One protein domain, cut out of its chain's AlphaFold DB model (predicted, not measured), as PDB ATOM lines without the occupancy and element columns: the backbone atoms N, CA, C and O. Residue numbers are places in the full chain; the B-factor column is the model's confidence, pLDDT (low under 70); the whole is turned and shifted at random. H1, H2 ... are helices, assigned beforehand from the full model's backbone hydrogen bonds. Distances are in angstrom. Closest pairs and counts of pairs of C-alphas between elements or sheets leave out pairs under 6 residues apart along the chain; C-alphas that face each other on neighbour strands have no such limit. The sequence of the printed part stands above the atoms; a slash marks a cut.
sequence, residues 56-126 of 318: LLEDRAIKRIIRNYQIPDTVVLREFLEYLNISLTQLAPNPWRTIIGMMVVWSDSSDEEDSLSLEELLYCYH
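What this domain is: This is residues 56 to 126 of the 318 residues of an uncharacterized protein of Fagus sylvatica (UniProt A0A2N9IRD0). Three helices make a loose cluster in which H4 packs on both H2 and residues 99 to 103 of H3, while the first helix, H1, lies off to one side of them and touches no helix. H2 and H3 are near each other, and short loops join the helices. The printed part has 71 residues with four named helices, in the order H1, H2, H3, H4, and no named strand; its class is all helix. The whole is compact, with a radius of gyration of the C-alphas of 12.2 A, and only just elongated, spanning 36 by 24 by 20 A.

Where its parts are: Find C-alpha 56 at (25.240, -29.963, -1.073); from there H1 runs through residues 56 to 69, 20.8 A from first to last C-alpha. Next comes H2, residues 75 to 83, nine residues long. Look then for C-alpha 93 at (36.030, -45.446, 9.249), where H3 begins; it is the longest helix, residues 93 to 109, 24.4 A long. H4, residues 118 to 126, ends at C-alpha 126, at (49.274, -39.584, 20.016).

How they stand to each other: H1 is apart from H2, from H3 and from H4. Look at Val 76 and Leu 118, the closest C-alphas of H2 and H4, 5.3 A apart: these helices touch and run the same way at a steep tilt of 59 degrees. H3 touches H4 with residues 99 to 103 alone; the closest C-alphas, of Met 102 and Leu 121, are 7.3 A apart, and the helices run opposite ways at a steep tilt of 60 degrees. In H2, H3 and H4 every O i to N i+4 pair is within hydrogen-bond range; in H1, 9 of 10 are.

The domain as a whole: The C-alphas of Leu 56 and Asp 111, the two farthest apart, are 37.3 A apart. The printed part has no cut. The link from H1 to H2 is tight, and those from H2 to H3 and from H3 to H4 are short. Look to the B-factor column for the model's confidence: the mean pLDDT of the printed part is 73.3, and residues 56 to 74, 93 to 94 and 126 are under 70.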
ATOM      1  N   LEU A  56      26.553 -29.708  -1.690       44.22
ATOM      2  CA  LEU A  56      25.240 -29.963  -1.073       44.22
ATOM      3  C   LEU A  56      24.991 -31.435  -0.711       44.22
ATOM      4  O   LEU A  56      24.111 -31.730   0.104       44.22
ATOM      5  N   LEU A  57      25.733 -32.364  -1.321       40.44
ATOM      6  CA  LEU A  57      25.575 -33.797  -1.060       40.44
ATOM      7  C   LEU A  57      26.369 -34.240   0.176       40.44
ATOM      8  O   LEU A  57      25.898 -35.086   0.939       40.44
ATOM      9  N   GLU A  58      27.536 -33.632   0.397       49.91
ATOM     10  CA  GLU A  58      28.430 -33.934   1.520       49.91
ATOM     11  C   GLU A  58      27.778 -33.585   2.864       49.91
ATOM     12  O   GLU A  58      27.765 -34.402   3.788       49.91
ATOM     13  N   ASP A  59      27.098 -32.441   2.931       52.78
ATOM     14  CA  ASP A  59      26.416 -31.963   4.135       52.78
ATOM     15  C   ASP A  59      25.253 -32.890   4.568       52.78
ATOM     16  O   ASP A  59      24.974 -33.062   5.756       52.78
ATOM     17  N   ARG A  60      24.600 -33.593   3.627       53.09
ATOM     18  CA  ARG A  60      23.544 -34.579   3.952       53.09
ATOM     19  C   ARG A  60      24.086 -35.896   4.488       53.09
ATOM     20  O   ARG A  60      23.453 -36.478   5.369       53.09
ATOM     21  N   ALA A  61      25.192 -36.394   3.940       48.53
ATOM     22  CA  ALA A  61      25.793 -37.651   4.387       48.53
ATOM     23  C   ALA A  61      26.338 -37.508   5.815       48.53
ATOM     24  O   ALA A  61      26.077 -38.352   6.671       48.53
ATOM     25  N   ILE A  62      26.975 -36.370   6.082       50.72
ATOM     26  CA  ILE A  62      27.479 -35.974   7.396       50.72
ATOM     27  C   ILE A  62      26.333 -35.833   8.400       50.72
ATOM     28  O   ILE A  62      26.336 -36.498   9.436       50.72
ATOM     29  N   LYS A  63      25.283 -35.072   8.056       57.97
ATOM     30  CA  LYS A  63      24.081 -34.945   8.897       57.97
ATOM     31  C   LYS A  63      23.401 -36.285   9.155       57.97
ATOM     32  O   LYS A  63      22.792 -36.443  10.205       57.97
ATOM     33  N   ARG A  64      23.494 -37.255   8.239       58.00
ATOM     34  CA  ARG A  64      22.981 -38.617   8.455       58.00
ATOM     35  C   ARG A  64      23.806 -39.392   9.463       58.00
ATOM     36  O   ARG A  64      23.213 -40.021  10.320       58.00
ATOM     37  N   ILE A  65      25.132 -39.362   9.376       54.88
ATOM     38  CA  ILE A  65      25.996 -40.087  10.316       54.88
ATOM     39  C   ILE A  65      25.858 -39.485  11.718       54.88
ATOM     40  O   ILE A  65      25.561 -40.214  12.660       54.88
ATOM     41  N   ILE A  66      25.941 -38.157  11.831       55.09
ATOM     42  CA  ILE A  66      25.743 -37.414  13.086       55.09
ATOM     43  C   ILE A  66      24.374 -37.741  13.699       55.09
ATOM     44  O   ILE A  66      24.280 -38.067  14.877       55.09
ATOM     45  N   ARG A  67      23.306 -37.738  12.891       55.03
ATOM     46  CA  ARG A  67      21.938 -38.007  13.360       55.03
ATOM     47  C   ARG A  67      21.679 -39.484  13.673       55.03
ATOM     48  O   ARG A  67      20.949 -39.773  14.611       55.03
ATOM     49  N   ASN A  68      22.264 -40.410  12.912       54.84
ATOM     50  CA  ASN A  68      22.064 -41.851  13.096       54.84
ATOM     51  C   ASN A  68      22.821 -42.390  14.312       54.84
ATOM     52  O   ASN A  68      22.346 -43.326  14.945       54.84
ATOM     53  N   TYR A  69      23.980 -41.810  14.625       52.84
ATOM     54  CA  TYR A  69      24.801 -42.224  15.762       52.84
ATOM     55  C   TYR A  69      24.699 -41.273  16.958       52.84
ATOM     56  O   TYR A  69      25.380 -41.500  17.949       52.84
ATOM     57  N   GLN A  70      23.870 -40.220  16.865       56.25
ATOM     58  CA  GLN A  70      23.754 -39.155  17.872       56.25
ATOM     59  C   GLN A  70      25.124 -38.621  18.314       56.25
ATOM     60  O   GLN A  70      25.302 -38.241  19.466       56.25
ATOM     61  N   ILE A  71      26.102 -38.615  17.400       55.66
ATOM     62  CA  ILE A  71      27.439 -38.096  17.688       55.66
ATOM     63  C   ILE A  71      27.217 -36.610  17.941       55.66
ATOM     64  O   ILE A  71      26.740 -35.935  17.022       55.66
ATOM     65  N   PRO A  72      27.476 -36.094  19.154       56.41
ATOM     66  CA  PRO A  72      27.305 -34.675  19.377       56.41
ATOM     67  C   PRO A  72      28.230 -33.973  18.379       56.41
ATOM     68  O   PRO A  72      29.355 -34.426  18.164       56.41
ATOM     69  N   ASP A  73      27.751 -32.928  17.700       57.84
ATOM     70  CA  ASP A  73      28.592 -32.059  16.863       57.84
ATOM     71  C   ASP A  73      29.522 -31.292  17.813       57.84
ATOM     72  O   ASP A  73      29.331 -30.118  18.119       57.84
ATOM     73  N   THR A  74      30.450 -32.026  18.427       68.81
ATOM     74  CA  THR A  74      31.338 -31.524  19.454       68.81
ATOM     75  C   THR A  74      32.354 -30.672  18.738       68.81
ATOM     76  O   THR A  74      33.057 -31.154  17.848       68.81
ATOM     77  N   VAL A  75      32.439 -29.417  19.155       79.62
ATOM     78  CA  VAL A  75      33.469 -28.444  18.783       79.62
ATOM     79  C   VAL A  75      34.850 -29.106  18.628       79.62
ATOM     80  O   VAL A  75      35.519 -28.922  17.623       79.62
ATOM     81  N   VAL A  76      35.174 -30.024  19.532       83.31
ATOM     82  CA  VAL A  76      36.400 -30.830  19.612       83.31
ATOM     83  C   VAL A  76      36.685 -31.660  18.355       83.31
ATOM     84  O   VAL A  76      37.818 -31.725  17.887       83.31
ATOM     85  N   LEU A  77      35.671 -32.303  17.774       84.31
ATOM     86  CA  LEU A  77      35.830 -33.112  16.562       84.31
ATOM     87  C   LEU A  77      36.135 -32.222  15.354       84.31
ATOM     88  O   LEU A  77      36.951 -32.576  14.504       84.31
ATOM     89  N   ARG A  78      35.484 -31.059  15.285       86.38
ATOM     90  CA  ARG A  78      35.737 -30.059  14.247       86.38
ATOM     91  C   ARG A  78      37.148 -29.497  14.379       86.38
ATOM     92  O   ARG A  78      37.876 -29.504  13.395       86.38
ATOM     93  N   GLU A  79      37.538 -29.116  15.590       90.19
ATOM     94  CA  GLU A  79      38.887 -28.653  15.923       90.19
ATOM     95  C   GLU A  79      39.949 -29.709  15.594       90.19
ATOM     96  O   GLU A  79      41.002 -29.384  15.057       90.19
ATOM     97  N   PHE A  80      39.665 -30.991  15.834       87.38
ATOM     98  CA  PHE A  80      40.579 -32.086  15.509       87.38
ATOM     99  C   PHE A  80      40.775 -32.277  14.006       87.38
ATOM    100  O   PHE A  80      41.896 -32.469  13.535       87.38
ATOM    101  N   LEU A  81      39.693 -32.222  13.233       88.19
ATOM    102  CA  LEU A  81      39.760 -32.342  11.777       88.19
ATOM    103  C   LEU A  81      40.434 -31.128  11.143       88.19
ATOM    104  O   LEU A  81      41.213 -31.284  10.203       88.19
ATOM    105  N   GLU A  82      40.181 -29.941  11.694       91.56
ATOM    106  CA  GLU A  82      40.863 -28.706  11.322       91.56
ATOM    107  C   GLU A  82      42.360 -28.773  11.657       91.56
ATOM    108  O   GLU A  82      43.184 -28.485  10.790       91.56
ATOM    109  N   TYR A  83      42.729 -29.271  12.843       90.12
ATOM    110  CA  TYR A  83      44.124 -29.507  13.238       90.12
ATOM    111  C   TYR A  83      44.849 -30.462  12.276       90.12
ATOM    112  O   TYR A  83      46.001 -30.232  11.910       90.12
ATOM    113  N   LEU A  84      44.173 -31.524  11.829       84.56
ATOM    114  CA  LEU A  84      44.712 -32.465  10.843       84.56
ATOM    115  C   LEU A  84      44.628 -31.959   9.392       84.56
ATOM    116  O   LEU A  84      45.174 -32.611   8.500       84.56
ATOM    117  N   ASN A  85      43.966 -30.825   9.152       90.94
ATOM    118  CA  ASN A  85      43.677 -30.262   7.833       90.94
ATOM    119  C   ASN A  85      43.015 -31.272   6.872       90.94
ATOM    120  O   ASN A  85      43.382 -31.378   5.698       90.94
ATOM    121  N   ILE A  86      42.051 -32.044   7.382       88.75
ATOM    122  CA  ILE A  86      41.276 -33.025   6.609       88.75
ATOM    123  C   ILE A  86      39.783 -32.743   6.722       88.75
ATOM    124  O   ILE A  86      39.284 -32.307   7.760       88.75
ATOM    125  N   SER A  87      39.035 -33.035   5.661       84.06
ATOM    126  CA  SER A  87      37.580 -32.995   5.735       84.06
ATOM    127  C   SER A  87      37.041 -34.204   6.501       84.06
ATOM    128  O   SER A  87      37.628 -35.287   6.541       84.06
ATOM    129  N   LEU A  88      35.840 -34.043   7.048       77.62
ATOM    130  CA  LEU A  88      35.103 -35.098   7.736       77.62
ATOM    131  C   LEU A  88      34.941 -36.381   6.888       77.62
ATOM    132  O   LEU A  88      34.936 -37.492   7.416       77.62
ATOM    133  N   THR A  89      34.832 -36.221   5.565       77.94
ATOM    134  CA  THR A  89      34.679 -37.308   4.585       77.94
ATOM    135  C   THR A  89      35.990 -38.016   4.247       77.94
ATOM    136  O   THR A  89      35.959 -39.141   3.752       77.94
ATOM    137  N   GLN A  90      37.134 -37.387   4.519       78.44
ATOM    138  CA  GLN A  90      38.460 -37.967   4.299       78.44
ATOM    139  C   GLN A  90      38.920 -38.846   5.463       78.44
ATOM    140  O   GLN A  90      39.838 -39.653   5.304       78.44
ATOM    141  N   LEU A  91      38.287 -38.716   6.630       78.25
ATOM    142  CA  LEU A  91      38.619 -39.537   7.779       78.25
ATOM    143  C   LEU A  91      38.103 -40.970   7.564       78.25
ATOM    144  O   LEU A  91      36.907 -41.217   7.407       78.25
ATOM    145  N   ALA A  92      39.025 -41.935   7.544       75.31
ATOM    146  CA  ALA A  92      38.682 -43.338   7.348       75.31
ATOM    147  C   ALA A  92      37.780 -43.872   8.489       75.31
ATOM    148  O   ALA A  92      37.860 -43.387   9.621       75.31
ATOM    149  N   PRO A  93      36.965 -44.919   8.247       65.31
ATOM    150  CA  PRO A  93      36.030 -45.446   9.249       65.31
ATOM    151  C   PRO A  93      36.672 -45.916  10.564       65.31
ATOM    152  O   PRO A  93      36.030 -45.879  11.609       65.31
ATOM    153  N   ASN A  94      37.930 -46.364  10.528       68.06
ATOM    154  CA  ASN A  94      38.625 -46.873  11.713       68.06
ATOM    155  C   ASN A  94      39.047 -45.742  12.675       68.06
ATOM    156  O   ASN A  94      38.640 -45.799  13.833       68.06
ATOM    157  N   PRO A  95      39.765 -44.689  12.227       74.19
ATOM    158  CA  PRO A  95      40.015 -43.494  13.042       74.19
ATOM    159  C   PRO A  95      38.752 -42.889  13.661       74.19
ATOM    160  O   PRO A  95      38.764 -42.474  14.816       74.19
ATOM    161  N   TRP A  96      37.646 -42.906  12.920       77.44
ATOM    162  CA  TRP A  96      36.350 -42.443  13.401       77.44
ATOM    163  C   TRP A  96      35.865 -43.163  14.656       77.44
ATOM    164  O   TRP A  96      35.453 -42.527  15.624       77.44
ATOM    165  N   ARG A  97      35.946 -44.495  14.656       74.56
ATOM    166  CA  ARG A  97      35.569 -45.312  15.814       74.56
ATOM    167  C   ARG A  97      36.467 -45.030  17.012       74.56
ATOM    168  O   ARG A  97      35.976 -45.010  18.133       74.56
ATOM    169  N   THR A  98      37.755 -44.786  16.774       77.75
ATOM    170  CA  THR A  98      38.710 -44.438  17.833       77.75
ATOM    171  C   THR A  98      38.360 -43.106  18.490       77.75
ATOM    172  O   THR A  98      38.308 -43.045  19.713       77.75
ATOM    173  N   ILE A  99      38.068 -42.068  17.703       80.62
ATOM    174  CA  ILE A  99      37.721 -40.740  18.231       80.62
ATOM    175  C   ILE A  99      36.408 -40.795  19.015       80.62
ATOM    176  O   ILE A  99      36.357 -40.336  20.150       80.62
ATOM    177  N   ILE A 100      35.372 -41.431  18.457       78.75
ATOM    178  CA  ILE A 100      34.084 -41.596  19.148       78.75
ATOM    179  C   ILE A 100      34.268 -42.402  20.439       78.75
ATOM    180  O   ILE A 100      33.733 -42.028  21.476       78.75
ATOM    181  N   GLY A 101      35.062 -43.475  20.399       79.31
ATOM    182  CA  GLY A 101      35.375 -44.270  21.585       79.31
ATOM    183  C   GLY A 101      36.067 -43.451  22.676       79.31
ATOM    184  O   GLY A 101      35.687 -43.550  23.836       79.31
ATOM    185  N   MET A 102      37.030 -42.599  22.309       81.19
ATOM    186  CA  MET A 102      37.702 -41.697  23.253       81.19
ATOM    187  C   MET A 102      36.727 -40.694  23.869       81.19
ATOM    188  O   MET A 102      36.752 -40.500  25.078       81.19
ATOM    189  N   MET A 103      35.839 -40.108  23.065       80.88
ATOM    190  CA  MET A 103      34.831 -39.163  23.551       80.88
ATOM    191  C   MET A 103      33.843 -39.814  24.524       80.88
ATOM    192  O   MET A 103      33.519 -39.218  25.545       80.88
ATOM    193  N   VAL A 104      33.391 -41.037  24.236       77.06
ATOM    194  CA  VAL A 104      32.470 -41.778  25.114       77.06
ATOM    195  C   VAL A 104      33.150 -42.146  26.431       77.06
ATOM    196  O   VAL A 104      32.587 -41.899  27.490       77.06
ATOM    197  N   VAL A 105      34.371 -42.689  26.377       77.19
ATOM    198  CA  VAL A 105      35.131 -43.043  27.589       77.19
ATOM    199  C   VAL A 105      35.429 -41.808  28.433       77.19
ATOM    200  O   VAL A 105      35.372 -41.881  29.657       77.19
ATOM    201  N   TRP A 106      35.737 -40.679  27.792       82.31
ATOM    202  CA  TRP A 106      35.967 -39.424  28.493       82.31
ATOM    203  C   TRP A 106      34.702 -38.922  29.180       82.31
ATOM    204  O   TRP A 106      34.749 -38.659  30.372       82.31
ATOM    205  N   SER A 107      33.578 -38.876  28.459       78.94
ATOM    206  CA  SER A 107      32.279 -38.459  29.004       78.94
ATOM    207  C   SER A 107      31.848 -39.308  30.200       78.94
ATOM    208  O   SER A 107      31.311 -38.773  31.159       78.94
ATOM    209  N   ASP A 108      32.087 -40.619  30.150       73.38
ATOM    210  CA  ASP A 108      31.788 -41.541  31.252       73.38
ATOM    211  C   ASP A 108      32.753 -41.351  32.435       73.38
ATOM    212  O   ASP A 108      32.365 -41.458  33.591       73.38
ATOM    213  N   SER A 109      34.020 -41.021  32.160       73.12
ATOM    214  CA  SER A 109      35.036 -40.806  33.202       73.12
ATOM    215  C   SER A 109      34.941 -39.436  33.878       73.12
ATOM    216  O   SER A 109      35.477 -39.283  34.974       73.12
ATOM    217  N   SER A 110      34.324 -38.450  33.224       78.25
ATOM    218  CA  SER A 110      34.119 -37.097  33.747       78.25
ATOM    219  C   SER A 110      32.727 -36.877  34.345       78.25
ATOM    220  O   SER A 110      32.381 -35.733  34.613       78.25
ATOM    221  N   ASP A 111      31.923 -37.936  34.532       81.19
ATOM    222  CA  ASP A 111      30.516 -37.846  34.962       81.19
ATOM    223  C   ASP A 111      29.697 -36.843  34.116       81.19
ATOM    224  O   ASP A 111      28.818 -36.144  34.612       81.19
ATOM    225  N   GLU A 112      30.005 -36.758  32.817       76.62
ATOM    226  CA  GLU A 112      29.452 -35.784  31.862       76.62
ATOM    227  C   GLU A 112      29.742 -34.300  32.191       76.62
ATOM    228  O   GLU A 112      29.240 -33.417  31.489       76.62
ATOM    229  N   GLU A 113      30.561 -33.995  33.206       75.25
ATOM    230  CA  GLU A 113      30.856 -32.615  33.627       75.25
ATOM    231  C   GLU A 113      31.840 -31.913  32.679       75.25
ATOM    232  O   GLU A 113      31.655 -30.735  32.365       75.25
ATOM    233  N   ASP A 114      32.835 -32.644  32.160       77.94
ATOM    234  CA  ASP A 114      33.877 -32.092  31.288       77.94
ATOM    235  C   ASP A 114      33.830 -32.671  29.870       77.94
ATOM    236  O   ASP A 114      33.899 -33.888  29.656       77.94
ATOM    237  N   SER A 115      33.793 -31.782  28.872       80.69
ATOM    238  CA  SER A 115      33.969 -32.150  27.467       80.69
ATOM    239  C   SER A 115      35.448 -32.348  27.141       80.69
ATOM    240  O   SER A 115      36.250 -31.453  27.394       80.69
ATOM    241  N   LEU A 116      35.786 -33.474  26.509       84.31
ATOM    242  CA  LEU A 116      37.140 -33.798  26.045       84.31
ATOM    243  C   LEU A 116      37.707 -32.669  25.175       84.31
ATOM    244  O   LEU A 116      37.187 -32.458  24.093       84.31
ATOM    245  N   SER A 117      38.763 -31.970  25.580       88.88
ATOM    246  CA  SER A 117      39.367 -30.914  24.750       88.88
ATOM    247  C   SER A 117      40.160 -31.480  23.562       88.88
ATOM    248  O   SER A 117      40.539 -32.655  23.541       88.88
ATOM    249  N   LEU A 118      40.466 -30.641  22.562       87.56
ATOM    250  CA  LEU A 118      41.336 -31.036  21.447       87.56
ATOM    251  C   LEU A 118      42.719 -31.501  21.939       87.56
ATOM    252  O   LEU A 118      43.257 -32.476  21.417       87.56
ATOM    253  N   GLU A 119      43.298 -30.828  22.935       87.38
ATOM    254  CA  GLU A 119      44.613 -31.187  23.481       87.38
ATOM    255  C   GLU A 119      44.590 -32.565  24.150       87.38
ATOM    256  O   GLU A 119      45.489 -33.379  23.926       87.38
ATOM    257  N   GLU A 120      43.534 -32.867  24.906       84.94
ATOM    258  CA  GLU A 120      43.335 -34.172  25.545       84.94
ATOM    259  C   GLU A 120      43.054 -35.264  24.511       84.94
ATOM    260  O   GLU A 120      43.635 -36.350  24.582       84.94
ATOM    261  N   LEU A 121      42.250 -34.968  23.486       85.38
ATOM    262  CA  LEU A 121      42.020 -35.880  22.369       85.38
ATOM    263  C   LEU A 121      43.326 -36.172  21.619       85.38
ATOM    264  O   LEU A 121      43.617 -37.331  21.320       85.38
ATOM    265  N   LEU A 122      44.143 -35.152  21.340       83.12
ATOM    266  CA  LEU A 122      45.451 -35.314  20.703       83.12
ATOM    267  C   LEU A 122      46.428 -36.068  21.597       83.12
ATOM    268  O   LEU A 122      47.188 -36.891  21.089       83.12
ATOM    269  N   TYR A 123      46.383 -35.859  22.911       78.12
ATOM    270  CA  TYR A 123      47.157 -36.637  23.870       78.12
ATOM    271  C   TYR A 123      46.771 -38.122  23.810       78.12
ATOM    272  O   TYR A 123      47.638 -38.976  23.599       78.12
ATOM    273  N   CYS A 124      45.476 -38.442  23.890       73.94
ATOM    274  CA  CYS A 124      44.956 -39.806  23.766       73.94
ATOM    275  C   CYS A 124      45.290 -40.432  22.400       73.94
ATOM    276  O   CYS A 124      45.684 -41.602  22.315       73.94
ATOM    277  N   TYR A 125      45.193 -39.651  21.325       74.19
ATOM    278  CA  TYR A 125      45.454 -40.093  19.958       74.19
ATOM    279  C   TYR A 125      46.946 -40.311  19.671       74.19
ATOM    280  O   TYR A 125      47.329 -41.331  19.094       74.19
ATOM    281  N   HIS A 126      47.824 -39.406  20.107       67.00
ATOM    282  CA  HIS A 126      49.274 -39.584  20.016       67.00
ATOM    283  C   HIS A 126      49.763 -40.737  20.887       67.00
ATOM    284  O   HIS A 126      50.682 -41.454  20.488       67.00
TER     285      HIS A 126